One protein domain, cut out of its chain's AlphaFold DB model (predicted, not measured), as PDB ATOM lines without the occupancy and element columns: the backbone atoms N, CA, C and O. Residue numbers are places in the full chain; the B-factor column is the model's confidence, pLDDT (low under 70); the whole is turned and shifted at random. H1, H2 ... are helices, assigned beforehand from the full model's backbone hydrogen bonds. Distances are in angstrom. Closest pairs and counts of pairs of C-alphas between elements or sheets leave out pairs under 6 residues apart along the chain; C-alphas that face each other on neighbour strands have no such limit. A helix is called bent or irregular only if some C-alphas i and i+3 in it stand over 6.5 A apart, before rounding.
ATOM      1  N   VAL A 507     153.270 154.011 210.367       89.81
ATOM      2  CA  VAL A 507     152.250 154.252 209.336       89.81
ATOM      3  C   VAL A 507     151.126 155.182 209.814       89.81
ATOM      4  O   VAL A 507     150.806 156.113 209.064       89.81
ATOM      5  N   PRO A 508     150.541 155.017 211.019       88.50
ATOM      6  CA  PRO A 508     149.559 155.967 211.536       88.50
ATOM      7  C   PRO A 508     150.079 157.407 211.594       88.50
ATOM      8  O   PRO A 508     149.384 158.334 211.171       88.50
ATOM      9  N   ASN A 509     151.305 157.633 212.077       88.94
ATOM     10  CA  ASN A 509     151.888 158.976 212.104       88.94
ATOM     11  C   ASN A 509     152.192 159.522 210.700       88.94
ATOM     12  O   ASN A 509     151.877 160.678 210.419       88.94
ATOM     13  N   LEU A 510     152.717 158.692 209.792       90.62
ATOM     14  CA  LEU A 510     152.927 159.086 208.395       90.62
ATOM     15  C   LEU A 510     151.619 159.536 207.735       90.62
ATOM     16  O   LEU A 510     151.586 160.589 207.104       90.62
ATOM     17  N   CYS A 511     150.527 158.788 207.906       91.19
ATOM     18  CA  CYS A 511     149.230 159.130 207.319       91.19
ATOM     19  C   CYS A 511     148.683 160.468 207.843       91.19
ATOM     20  O   CYS A 511     148.192 161.285 207.055       91.19
ATOM     21  N   ARG A 512     148.804 160.716 209.157       90.62
ATOM     22  CA  ARG A 512     148.417 161.988 209.790       90.62
ATOM     23  C   ARG A 512     149.226 163.153 209.236       90.62
ATOM     24  O   ARG A 512     148.665 164.182 208.866       90.62
ATOM     25  N   GLU A 513     150.534 162.970 209.117       91.31
ATOM     26  CA  GLU A 513     151.450 163.996 208.635       91.31
ATOM     27  C   GLU A 513     151.262 164.298 207.137       91.31
ATOM     28  O   GLU A 513     151.259 165.466 206.740       91.31
ATOM     29  N   VAL A 514     151.012 163.281 206.302       92.38
ATOM     30  CA  VAL A 514     150.644 163.471 204.887       92.38
ATOM     31  C   VAL A 514     149.373 164.312 204.781       92.38
ATOM     32  O   VAL A 514     149.354 165.314 204.062       92.38
ATOM     33  N   TYR A 515     148.320 163.948 205.519       91.62
ATOM     34  CA  TYR A 515     147.075 164.713 205.520       91.62
ATOM     35  C   TYR A 515     147.294 166.155 206.001       91.62
ATOM     36  O   TYR A 515     146.835 167.093 205.346       91.62
ATOM     37  N   ARG A 516     148.058 166.353 207.083       90.94
ATOM     38  CA  ARG A 516     148.398 167.681 207.611       90.94
ATOM     39  C   ARG A 516     149.091 168.550 206.563       90.94
ATOM     40  O   ARG A 516     148.677 169.685 206.349       90.94
ATOM     41  N   ARG A 517     150.073 168.012 205.829       92.12
ATOM     42  CA  ARG A 517     150.753 168.735 204.737       92.12
ATOM     43  C   ARG A 517     149.799 169.123 203.601       92.12
ATOM     44  O   ARG A 517     149.935 170.214 203.047       92.12
ATOM     45  N   PHE A 518     148.826 168.275 203.255       90.50
ATOM     46  CA  PHE A 518     147.776 168.641 202.294       90.50
ATOM     47  C   PHE A 518     146.851 169.735 202.843       90.50
ATOM     48  O   PHE A 518     146.557 170.690 202.120       90.50
ATOM     49  N   LYS A 519     146.438 169.634 204.113       88.75
ATOM     50  CA  LYS A 519     145.604 170.630 204.803       88.75
ATOM     51  C   LYS A 519     146.284 171.997 204.848       88.75
ATOM     52  O   LYS A 519     145.671 172.982 204.446       88.75
ATOM     53  N   ASP A 520     147.564 172.050 205.205       88.12
ATOM     54  CA  ASP A 520     148.346 173.291 205.267       88.12
ATOM     55  C   ASP A 520     148.498 173.953 203.884       88.12
ATOM     56  O   ASP A 520     148.411 175.177 203.758       88.12
ATOM     57  N   ARG A 521     148.673 173.157 202.815       85.56
ATOM     58  CA  ARG A 521     148.802 173.660 201.430       85.56
ATOM     59  C   ARG A 521     147.478 174.128 200.817       85.56
ATOM     60  O   ARG A 521     147.497 174.997 199.946       85.56
ATOM     61  N   HIS A 522     146.349 173.557 201.240       82.31
ATOM     62  CA  HIS A 522     145.033 173.759 200.620       82.31
ATOM     63  C   HIS A 522     143.962 174.280 201.592       82.31
ATOM     64  O   HIS A 522     142.771 174.083 201.357       82.31
ATOM     65  N   ASN A 523     144.364 174.953 202.673       76.38
ATOM     66  CA  ASN A 523     143.440 175.418 203.705       76.38
ATOM     67  C   ASN A 523     142.376 176.399 203.163       76.38
ATOM     68  O   ASN A 523     142.656 177.230 202.295       76.38
ATOM     69  N   PHE A 524     141.164 176.355 203.724       69.81
ATOM     70  CA  PHE A 524     140.040 177.225 203.364       69.81
ATOM     71  C   PHE A 524     140.220 178.638 203.935       69.81
ATOM     72  O   PHE A 524     139.635 179.011 204.947       69.81
ATOM     73  N   GLY A 525     141.059 179.446 203.285       63.75
ATOM     74  CA  GLY A 525     141.250 180.851 203.641       63.75
ATOM     75  C   GLY A 525     140.180 181.786 203.045       63.75
ATOM     76  O   GLY A 525     139.657 181.519 201.961       63.75
ATOM     77  N   PRO A 526     139.924 182.964 203.654       56.44
ATOM     78  CA  PRO A 526     138.903 183.934 203.216       56.44
ATOM     79  C   PRO A 526     139.154 184.588 201.838       56.44
ATOM     80  O   PRO A 526     138.405 185.470 201.427       56.44
ATOM     81  N   LYS A 527     140.216 184.198 201.120       56.81
ATOM     82  CA  LYS A 527     140.648 184.783 199.836       56.81
ATOM     83  C   LYS A 527     140.491 183.843 198.635       56.81
ATOM     84  O   LYS A 527     140.904 184.201 197.534       56.81
ATOM     85  N   ILE A 528     139.942 182.646 198.828       62.31
ATOM     86  CA  ILE A 528     139.843 181.638 197.770       62.31
ATOM     87  C   ILE A 528     138.517 181.827 197.016       62.31
ATOM     88  O   ILE A 528     137.445 181.763 197.608       62.31
ATOM     89  N   GLY A 529     138.589 182.099 195.709       65.81
ATOM     90  CA  GLY A 529     137.407 182.176 194.839       65.81
ATOM     91  C   GLY A 529     136.769 180.801 194.593       65.81
ATOM     92  O   GLY A 529     137.424 179.777 194.768       65.81
ATOM     93  N   GLY A 530     135.509 180.770 194.142       71.44
ATOM     94  CA  GLY A 530     134.697 179.539 194.086       71.44
ATOM     95  C   GLY A 530     135.337 178.342 193.363       71.44
ATOM     96  O   GLY A 530     135.299 177.230 193.878       71.44
ATOM     97  N   GLU A 531     135.993 178.553 192.217       76.44
ATOM     98  CA  GLU A 531     136.637 177.458 191.467       76.44
ATOM     99  C   GLU A 531     137.893 176.916 192.172       76.44
ATOM    100  O   GLU A 531     138.080 175.707 192.289       76.44
ATOM    101  N   ALA A 532     138.731 177.802 192.718       80.00
ATOM    102  CA  ALA A 532     139.914 177.401 193.481       80.00
ATOM    103  C   ALA A 532     139.528 176.670 194.780       80.00
ATOM    104  O   ALA A 532     140.219 175.750 195.210       80.00
ATOM    105  N   MET A 533     138.393 177.041 195.375       82.75
ATOM    106  CA  MET A 533     137.858 176.402 196.573       82.75
ATOM    107  C   MET A 533     137.356 174.987 196.283       82.75
ATOM    108  O   MET A 533     137.616 174.067 197.056       82.75
ATOM    109  N   LYS A 534     136.695 174.791 195.138       83.81
ATOM    110  CA  LYS A 534     136.273 173.470 194.673       83.81
ATOM    111  C   LYS A 534     137.471 172.547 194.415       83.81
ATOM    112  O   LYS A 534     137.455 171.394 194.834       83.81
ATOM    113  N   GLN A 535     138.528 173.061 193.787       85.50
ATOM    114  CA  GLN A 535     139.760 172.299 193.557       85.50
ATOM    115  C   GLN A 535     140.460 171.931 194.871       85.50
ATOM    116  O   GLN A 535     140.871 170.785 195.043       85.50
ATOM    117  N   ALA A 536     140.541 172.867 195.823       86.69
ATOM    118  CA  ALA A 536     141.062 172.590 197.161       86.69
ATOM    119  C   ALA A 536     140.245 171.495 197.869       86.69
ATOM    120  O   ALA A 536     140.820 170.553 198.412       86.69
ATOM    121  N   ALA A 537     138.913 171.557 197.786       88.06
ATOM    122  CA  ALA A 537     138.025 170.537 198.333       88.06
ATOM    123  C   ALA A 537     138.279 169.144 197.732       88.06
ATOM    124  O   ALA A 537     138.383 168.169 198.473       88.06
ATOM    125  N   GLU A 538     138.439 169.034 196.411       89.94
ATOM    126  CA  GLU A 538     138.734 167.753 195.753       89.94
ATOM    127  C   GLU A 538     140.084 167.162 196.185       89.94
ATOM    128  O   GLU A 538     140.192 165.948 196.380       89.94
ATOM    129  N   VAL A 539     141.108 168.004 196.362       90.19
ATOM    130  CA  VAL A 539     142.419 167.568 196.867       90.19
ATOM    131  C   VAL A 539     142.310 167.087 198.313       90.19
ATOM    132  O   VAL A 539     142.810 166.009 198.626       90.19
ATOM    133  N   LEU A 540     141.607 167.825 199.175       91.06
ATOM    134  CA  LEU A 540     141.433 167.458 200.583       91.06
ATOM    135  C   LEU A 540     140.601 166.183 200.763       91.06
ATOM    136  O   LEU A 540     140.943 165.363 201.606       91.06
ATOM    137  N   ILE A 541     139.581 165.948 199.932       91.38
ATOM    138  CA  ILE A 541     138.822 164.684 199.938       91.38
ATOM    139  C   ILE A 541     139.722 163.503 199.565       91.38
ATOM    140  O   ILE A 541     139.635 162.433 200.170       91.38
ATOM    141  N   ARG A 542     140.603 163.673 198.571       89.38
ATOM    142  CA  ARG A 542     141.580 162.632 198.218       89.38
ATOM    143  C   ARG A 542     142.574 162.410 199.353       89.38
ATOM    144  O   ARG A 542     142.863 161.259 199.656       89.38
ATOM    145  N   ALA A 543     143.046 163.483 199.985       90.69
ATOM    146  CA  ALA A 543     143.986 163.412 201.094       90.69
ATOM    147  C   ALA A 543     143.370 162.781 202.354       90.69
ATOM    148  O   ALA A 543     144.046 162.043 203.061       90.69
ATOM    149  N   TRP A 544     142.082 163.004 202.620       91.69
ATOM    150  CA  TRP A 544     141.383 162.417 203.767       91.69
ATOM    151  C   TRP A 544     141.453 160.881 203.779       91.69
ATOM    152  O   TRP A 544     141.499 160.267 204.841       91.69
ATOM    153  N   ARG A 545     141.576 160.243 202.603       87.88
ATOM    154  CA  ARG A 545     141.768 158.784 202.481       87.88
ATOM    155  C   ARG A 545     142.983 158.268 203.243       87.88
ATOM    156  O   ARG A 545     142.934 157.142 203.718       87.88
ATOM    157  N   TRP A 546     144.037 159.074 203.384       89.81
ATOM    158  CA  TRP A 546     145.216 158.692 204.159       89.81
ATOM    159  C   TRP A 546     144.860 158.412 205.621       89.81
ATOM    160  O   TRP A 546     145.304 157.411 206.173       89.81
ATOM    161  N   LEU A 547     143.976 159.216 206.219       88.19
ATOM    162  CA  LEU A 547     143.498 158.997 207.587       88.19
ATOM    163  C   LEU A 547     142.647 157.728 207.713       88.19
ATOM    164  O   LEU A 547     142.623 157.111 208.772       88.19
ATOM    165  N   ALA A 548     141.986 157.308 206.632       81.75
ATOM    166  CA  ALA A 548     141.244 156.051 206.596       81.75
ATOM    167  C   ALA A 548     142.153 154.810 206.477       81.75
ATOM    168  O   ALA A 548     141.683 153.701 206.727       81.75
ATOM    169  N   PHE A 549     143.428 154.963 206.092       79.12
ATOM    170  CA  PHE A 549     144.379 153.847 205.986       79.12
ATOM    171  C   PHE A 549     145.122 153.532 207.286       79.12
ATOM    172  O   PHE A 549     145.525 152.387 207.459       79.12
ATOM    173  N   GLY A 550     145.305 154.499 208.191       64.31
ATOM    174  CA  GLY A 550     146.130 154.351 209.405       64.31
ATOM    175  C   GLY A 550     145.554 153.449 210.511       64.31
ATOM    176  O   GLY A 550     145.965 153.566 211.662       64.31
ATOM    177  N   GLU A 551     144.635 152.543 210.165       67.94
ATOM    178  CA  GLU A 551     143.957 151.604 211.063       67.94
ATOM    179  C   GLU A 551     143.485 152.254 212.378       67.94
ATOM    180  O   GLU A 551     142.854 153.307 212.348       67.94
ATOM    181  N   ARG A 552     143.715 151.597 213.526       65.81
ATOM    182  CA  ARG A 552     143.091 151.901 214.821       65.81
ATOM    183  C   ARG A 552     143.406 153.310 215.337       65.81
ATOM    184  O   ARG A 552     142.512 153.991 215.834       65.81
ATOM    185  N   ASP A 553     144.630 153.781 215.145       67.69
ATOM    186  CA  ASP A 553     145.090 155.007 215.801       67.69
ATOM    187  C   ASP A 553     144.673 156.274 215.030       67.69
ATOM    188  O   ASP A 553     144.559 157.347 215.617       67.69
ATOM    189  N   SER A 554     144.377 156.165 213.727       76.50
ATOM    190  CA  SER A 554     143.996 157.312 212.885       76.50
ATOM    191  C   SER A 554     142.487 157.503 212.708       76.50
ATOM    192  O   SER A 554     142.071 158.509 212.130       76.50
ATOM    193  N   VAL A 555     141.638 156.582 213.193       82.25
ATOM    194  CA  VAL A 555     140.168 156.680 213.029       82.25
ATOM    195  C   VAL A 555     139.606 157.944 213.694       82.25
ATOM    196  O   VAL A 555     138.682 158.573 213.176       82.25
ATOM    197  N   TRP A 556     140.193 158.341 214.821       82.69
ATOM    198  CA  TRP A 556     139.864 159.560 215.566       82.69
ATOM    199  C   TRP A 556     140.086 160.822 214.755       82.69
ATOM    200  O   TRP A 556     139.218 161.697 214.683       82.69
ATOM    201  N   ASP A 557     141.248 160.891 214.117       86.69
ATOM    202  CA  ASP A 557     141.598 161.994 213.240       86.69
ATOM    203  C   ASP A 557     140.713 161.958 211.995       86.69
ATOM    204  O   ASP A 557     140.217 162.995 211.571       86.69
ATOM    205  N   ALA A 558     140.406 160.769 211.464       90.25
ATOM    206  CA  ALA A 558     139.528 160.617 210.308       90.25
ATOM    207  C   ALA A 558     138.125 161.197 210.558       90.25
ATOM    208  O   ALA A 558     137.644 161.967 209.725       90.25
ATOM    209  N   ILE A 559     137.472 160.886 211.687       90.56
ATOM    210  CA  ILE A 559     136.141 161.442 211.995       90.56
ATOM    211  C   ILE A 559     136.202 162.946 212.290       90.56
ATOM    212  O   ILE A 559     135.364 163.709 211.805       90.56
ATOM    213  N   THR A 560     137.216 163.392 213.032       89.75
ATOM    214  CA  THR A 560     137.385 164.808 213.391       89.75
ATOM    215  C   THR A 560     137.611 165.663 212.144       89.75
ATOM    216  O   THR A 560     136.959 166.692 211.954       89.75
ATOM    217  N   GLU A 561     138.470 165.197 211.242       91.12
ATOM    218  CA  GLU A 561     138.781 165.877 209.990       91.12
ATOM    219  C   GLU A 561     137.655 165.750 208.958       91.12
ATOM    220  O   GLU A 561     137.399 166.702 208.222       91.12
ATOM    221  N   ALA A 562     136.910 164.638 208.937       92.81
ATOM    222  CA  ALA A 562     135.702 164.528 208.115       92.81
ATOM    223  C   ALA A 562     134.677 165.598 208.511       92.81
ATOM    224  O   ALA A 562     134.162 166.307 207.649       92.81
ATOM    225  N   ASN A 563     134.434 165.767 209.812       92.62
ATOM    226  CA  ASN A 563     133.541 166.799 210.334       92.62
ATOM    227  C   ASN A 563     134.021 168.210 210.003       92.62
ATOM    228  O   ASN A 563     133.224 169.043 209.573       92.62
ATOM    229  N   PHE A 564     135.321 168.475 210.143       91.38
ATOM    230  CA  PHE A 564     135.908 169.748 209.732       91.38
ATOM    231  C   PHE A 564     135.641 170.042 208.247       91.38
ATOM    232  O   PHE A 564     135.147 171.121 207.911       91.38
ATOM    233  N   LEU A 565     135.909 169.081 207.356       92.12
ATOM    234  CA  LEU A 565     135.674 169.241 205.919       92.12
ATOM    235  C   LEU A 565     134.184 169.409 205.598       92.12
ATOM    236  O   LEU A 565     133.832 170.313 204.842       92.12
ATOM    237  N   LEU A 566     133.303 168.606 206.205       92.94
ATOM    238  CA  LEU A 566     131.852 168.725 206.041       92.94
ATOM    239  C   LEU A 566     131.354 170.104 206.486       92.94
ATOM    240  O   LEU A 566     130.641 170.749 205.719       92.94
ATOM    241  N   ARG A 567     131.800 170.620 207.641       92.12
ATOM    242  CA  ARG A 567     131.487 171.997 208.071       92.12
ATOM    243  C   ARG A 567     131.844 173.009 206.993       92.12
ATOM    244  O   ARG A 567     130.996 173.805 206.588       92.12
ATOM    245  N   LYS A 568     133.085 172.976 206.496       90.19
ATOM    246  CA  LYS A 568     133.542 173.926 205.473       90.19
ATOM    247  C   LYS A 568     132.761 173.766 204.167       90.19
ATOM    248  O   LYS A 568     132.344 174.766 203.589       90.19
ATOM    249  N   PHE A 569     132.472 172.543 203.727       92.00
ATOM    250  CA  PHE A 569     131.668 172.320 202.523       92.00
ATOM    251  C   PHE A 569     130.241 172.852 202.656       92.00
ATOM    252  O   PHE A 569     129.744 173.447 201.703       92.00
ATOM    253  N   PHE A 570     129.606 172.716 203.822       91.25
ATOM    254  CA  PHE A 570     128.287 173.301 204.067       91.25
ATOM    255  C   PHE A 570     128.339 174.837 204.074       91.25
ATOM    256  O   PHE A 570     127.507 175.469 203.428       91.25
ATOM    257  N   LEU A 571     129.333 175.454 204.719       89.12
ATOM    258  CA  LEU A 571     129.479 176.922 204.740       89.12
ATOM    259  C   LEU A 571     129.679 177.535 203.353       89.12
ATOM    260  O   LEU A 571     129.227 178.648 203.098       89.12
ATOM    261  N   TYR A 572     130.375 176.821 202.469       87.62
ATOM    262  CA  TYR A 572     130.664 177.279 201.111       87.62
ATOM    263  C   TYR A 572     129.711 176.706 200.053       87.62
ATOM    264  O   TYR A 572     129.939 176.904 198.859       87.62
ATOM    265  N   ASN A 573     128.647 176.011 200.471       87.38
ATOM    266  CA  ASN A 573     127.642 175.393 199.601       87.38
ATOM    267  C   ASN A 573     128.234 174.427 198.543       87.38
ATOM    268  O   ASN A 573     127.811 174.370 197.387       87.38
ATOM    269  N   LEU A 574     129.240 173.642 198.937       89.88
ATOM    270  CA  LEU A 574     129.910 172.625 198.116       89.88
ATOM    271  C   LEU A 574     129.273 171.239 198.314       89.88
ATOM    272  O   LEU A 574     129.933 170.264 198.683       89.88
ATOM    273  N   MET A 575     127.965 171.135 198.065       89.69
ATOM    274  CA  MET A 575     127.182 169.933 198.395       89.69
ATOM    275  C   MET A 575     127.623 168.678 197.629       89.69
ATOM    276  O   MET A 575     127.560 167.577 198.172       89.69
ATOM    277  N   SER A 576     128.124 168.818 196.394       89.94
ATOM    278  CA  SER A 576     128.664 167.678 195.638       89.94
ATOM    279  C   SER A 576     129.910 167.071 196.290       89.94
ATOM    280  O   SER A 576     130.064 165.852 196.305       89.94
ATOM    281  N   GLN A 577     130.783 167.910 196.848       92.62
ATOM    282  CA  GLN A 577     132.018 167.515 197.526       92.62
ATOM    283  C   GLN A 577     131.695 166.892 198.884       92.62
ATOM    284  O   GLN A 577     132.248 165.851 199.230       92.62
ATOM    285  N   ALA A 578     130.740 167.474 199.613       92.19
ATOM    286  CA  ALA A 578     130.240 166.894 200.851       92.19
ATOM    287  C   ALA A 578     129.633 165.502 200.627       92.19
ATOM    288  O   ALA A 578     130.010 164.562 201.322       92.19
ATOM    289  N   LEU A 579     128.790 165.325 199.602       90.75
ATOM    290  CA  LEU A 579     128.246 164.008 199.254       90.75
ATOM    291  C   LEU A 579     129.350 163.012 198.865       90.75
ATOM    292  O   LEU A 579     129.301 161.853 199.266       90.75
ATOM    293  N   GLN A 580     130.365 163.457 198.119       91.81
ATOM    294  CA  GLN A 580     131.501 162.613 197.751       91.81
ATOM    295  C   GLN A 580     132.292 162.139 198.979       91.81
ATOM    296  O   GLN A 580     132.685 160.973 199.032       91.81
ATOM    297  N   LEU A 581     132.523 163.016 199.961       92.56
ATOM    298  CA  LEU A 581     133.167 162.649 201.223       92.56
ATOM    299  C   LEU A 581     132.309 161.650 202.011       92.56
ATOM    300  O   LEU A 581     132.839 160.656 202.495       92.56
ATOM    301  N   MET A 582     130.989 161.856 202.063       90.06
ATOM    302  CA  MET A 582     130.056 160.937 202.727       90.06
ATOM    303  C   MET A 582     130.011 159.547 202.087       90.06
ATOM    304  O   MET A 582     129.885 158.562 202.798       90.06
ATOM    305  N   GLN A 583     130.122 159.453 200.761       89.69
ATOM    306  CA  GLN A 583     130.188 158.167 200.052       89.69
ATOM    307  C   GLN A 583     131.529 157.451 200.242       89.69
ATOM    308  O   GLN A 583     131.617 156.234 200.090       89.69
ATOM    309  N   LEU A 584     132.590 158.217 200.494       88.12
ATOM    310  CA  LEU A 584     133.932 157.698 200.712       88.12
ATOM    311  C   LEU A 584     134.137 157.230 202.157       88.12
ATOM    312  O   LEU A 584     134.844 156.248 202.385       88.12
ATOM    313  N   ALA A 585     133.550 157.940 203.119       86.25
ATOM    314  CA  ALA A 585     133.564 157.563 204.521       86.25
ATOM    315  C   ALA A 585     132.651 156.343 204.761       86.25
ATOM    316  O   ALA A 585     131.529 156.315 204.256       86.25
ATOM    317  N   PRO A 586     133.087 155.333 205.537       81.44
ATOM    318  CA  PRO A 586     132.208 154.239 205.938       81.44
ATOM    319  C   PRO A 586     130.988 154.766 206.705       81.44
ATOM    320  O   PRO A 586     131.134 155.613 207.584       81.44
ATOM    321  N   GLU A 587     129.794 154.233 206.437       77.56
ATOM    322  CA  GLU A 587     128.573 154.640 207.157       77.56
ATOM    323  C   GLU A 587     128.692 154.419 208.673       77.56
ATOM    324  O   GLU A 587     128.172 155.195 209.467       77.56
ATOM    325  N   ASN A 588     129.434 153.388 209.070       83.44
ATOM    326  CA  ASN A 588     129.706 153.023 210.454       83.44
ATOM    327  C   ASN A 588     131.004 153.637 211.007       83.44
ATOM    328  O   ASN A 588     131.489 153.174 212.040       83.44
ATOM    329  N   LEU A 589     131.581 154.658 210.357       85.44
ATOM    330  CA  LEU A 589     132.800 155.330 210.825       85.44
ATOM    331  C   LEU A 589     132.724 155.752 212.310       85.44
ATOM    332  O   LEU A 589     133.677 155.457 213.036       85.44
ATOM    333  N   PRO A 590     131.619 156.343 212.813       85.44
ATOM    334  CA  PRO A 590     131.522 156.692 214.230       85.44
ATOM    335  C   PRO A 590     131.512 155.473 215.160       85.44
ATOM    336  O   PRO A 590     132.155 155.485 216.209       85.44
ATOM    337  N   GLU A 591     130.844 154.386 214.764       85.50
ATOM    338  CA  GLU A 591     130.858 153.141 215.537       85.50
ATOM    339  C   GLU A 591     132.246 152.500 215.569       85.50
ATOM    340  O   GLU A 591     132.646 151.945 216.593       85.50
ATOM    341  N   ILE A 592     132.975 152.552 214.450       84.50
ATOM    342  CA  ILE A 592     134.350 152.053 214.361       84.50
ATOM    343  C   ILE A 592     135.246 152.870 215.297       84.50
ATOM    344  O   ILE A 592     136.019 152.274 216.045       84.50
ATOM    345  N   ALA A 593     135.116 154.201 215.312       83.88
ATOM    346  CA  ALA A 593     135.894 155.074 216.191       83.88
ATOM    347  C   ALA A 593     135.676 154.737 217.677       83.88
ATOM    348  O   ALA A 593     136.638 154.548 218.422       83.88
ATOM    349  N   LEU A 594     134.417 154.566 218.093       84.31
ATOM    350  CA  LEU A 594     134.067 154.185 219.466       84.31
ATOM    351  C   LEU A 594     134.607 152.808 219.856       84.31
ATOM    352  O   LEU A 594     135.275 152.677 220.880       84.31
ATOM    353  N   LYS A 595     134.355 151.785 219.030       84.81
ATOM    354  CA  LYS A 595     134.841 150.417 219.287       84.81
ATOM    355  C   LYS A 595     136.361 150.392 219.400       84.81
ATOM    356  O   LYS A 595     136.909 149.688 220.243       84.81
ATOM    357  N   THR A 596     137.037 151.186 218.574       83.94
ATOM    358  CA  THR A 596     138.492 151.311 218.612       83.94
ATOM    359  C   THR A 596     138.969 151.947 219.919       83.94
ATOM    360  O   THR A 596     139.901 151.418 220.522       83.94
ATOM    361  N   PHE A 597     138.279 152.979 220.431       84.19
ATOM    362  CA  PHE A 597     138.564 153.531 221.766       84.19
ATOM    363  C   PHE A 597     138.481 152.490 222.864       84.19
ATOM    364  O   PHE A 597     139.374 152.379 223.698       84.19
ATOM    365  N   GLU A 598     137.370 151.760 222.889       85.81
ATOM    366  CA  GLU A 598     137.061 150.818 223.956       85.81
ATOM    367  C   GLU A 598     138.078 149.676 223.984       85.81
ATOM    368  O   GLU A 598     138.425 149.174 225.053       85.81
ATOM    369  N   MET A 599     138.586 149.294 222.807       84.19
ATOM    370  CA  MET A 599     139.657 148.312 222.670       84.19
ATOM    371  C   MET A 599     141.016 148.838 223.147       84.19
ATOM    372  O   MET A 599     141.747 148.089 223.792       84.19
ATOM    373  N   GLU A 600     141.372 150.083 222.822       80.75
ATOM    374  CA  GLU A 600     142.671 150.678 223.175       80.75
ATOM    375  C   GLU A 600     142.738 151.096 224.653       80.75
ATOM    376  O   GLU A 600     143.754 150.909 225.327       80.75
ATOM    377  N   PHE A 601     141.619 151.579 225.198       83.62
ATOM    378  CA  PHE A 601     141.492 152.018 226.583       83.62
ATOM    379  C   PHE A 601     140.346 151.306 227.321       83.62
ATOM    380  O   PHE A 601     139.350 151.944 227.689       83.62
ATOM    381  N   PRO A 602     140.491 150.002 227.630       81.25
ATOM    382  CA  PRO A 602     139.480 149.267 228.379       81.25
ATOM    383  C   PRO A 602     139.215 149.932 229.737       81.25
ATOM    384  O   PRO A 602     140.144 150.182 230.508       81.25
ATOM    385  N   ASN A 603     137.940 150.167 230.061       81.69
ATOM    386  CA  ASN A 603     137.462 150.780 231.313       81.69
ATOM    387  C   ASN A 603     137.719 152.289 231.486       81.69
ATOM    388  O   ASN A 603     137.554 152.796 232.599       81.69
ATOM    389  N   LYS A 604     138.094 153.025 230.433       84.81
ATOM    390  CA  LYS A 604     138.036 154.496 230.457       84.81
ATOM    391  C   LYS A 604     136.712 154.991 229.888       84.81
ATOM    392  O   LYS A 604     136.189 154.429 228.931       84.81
ATOM    393  N   GLU A 605     136.178 156.061 230.469       84.56
ATOM    394  CA  GLU A 605     135.025 156.747 229.888       84.56
ATOM    395  C   GLU A 605     135.408 157.354 228.534       84.56
ATOM    396  O   GLU A 605     136.486 157.933 228.381       84.56
ATOM    397  N   ILE A 606     134.513 157.224 227.552       82.12
ATOM    398  CA  ILE A 606     134.700 157.817 226.225       82.12
ATOM    399  C   ILE A 606     134.885 159.341 226.385       82.12
ATOM    400  O   ILE A 606     134.146 159.944 227.169       82.12
ATOM    401  N   PRO A 607     135.825 159.994 225.677       84.94
ATOM    402  CA  PRO A 607     136.013 161.437 225.772       84.94
ATOM    403  C   PRO A 607     134.818 162.208 225.197       84.94
ATOM    404  O   PRO A 607     134.276 161.831 224.155       84.94
TER     405      PRO A 607
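What this domain is: This is residues 507 to 607 of the 889 residues of the protein "Nuclear pore complex protein" of Globodera pallida (UniProt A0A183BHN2). Four helices, H1 to H4, make an up-and-down bundle, each running against the one before it; H2, H3 and H4 form a triangle, and H1 packs on H2 and reaches the first part of H3. The fifth helix, H5, packs on the first part of H3 and carries the body on past that end of the bundle. The printed part has 101 residues with five named helices, H1 H2 H3 H4 H5 along the chain, and no named strand; the class is all helix. The whole is compact, with a radius of gyration of the C-alphas of 14.4 A, yet elongated, spanning 48 by 25 by 21 A.

Where its parts are: Find C-alpha 551 at (143.957, 151.604, 211.063); from there the longest helix, H3, residues 551 to 571, runs 29.8 A to C-alpha 571 at (129.479, 176.922, 204.740). It is only just irregular, with C-alphas 553 and 556 6.9 A apart, and it has a kink of 30 degrees near residue 558. Before it, look for H2, residues 530 to 549, 29.9 A long, and H1, residues 507 to 521, 21.2 A long, which begins at C-alpha 507, (152.250, 154.252, 209.336). After it come H4, residues 575 to 584, 14.2 A, and H5, residues 589 to 600, 16.5 A, which ends at C-alpha 600, (142.671, 150.678, 223.175).

How they stand to each other: Begin at H3, the hub, which touches the four other helices. It touches H2 at a shallow tilt of 16 degrees, opposite ways; their closest C-alphas, those of Leu 547 and Ala 558, are 5.1 A apart. With residues 562 to 570 alone it touches H4 at 14 degrees, opposite ways, closest at the C-alphas of Leu 566 and Ala 578, 5.7 A. H2 and H3 form a helical hairpin, as do H3 and H4. With residues 552 to 559 alone H3 touches H5, opposite ways at a shallow tilt of 32 degrees, only just short of steep; the closest C-alphas are those of Val 555 and Ala 593, 5.6 A. H1 and H2 form a third helical hairpin, opposite ways at a shallow tilt of 7 degrees; their closest C-alphas, those of Cys 511 and Trp 546, are 5.1 A apart. H1 is apart from H4 and H5. Every O i to N i+4 pair is within hydrogen-bond range in H1, H4 and H5; in H2 it is 13 of 16 and in H3 14 of 17.

The domain as a whole: The C-alphas farthest apart, those of Gly 529 and Asn 603, are 48.1 A apart. The printed part has no cut and no long link. Look in the B-factor column for pLDDT under 70 at residues 524 to 529 and 550 to 553; the mean of the printed part is 84.8.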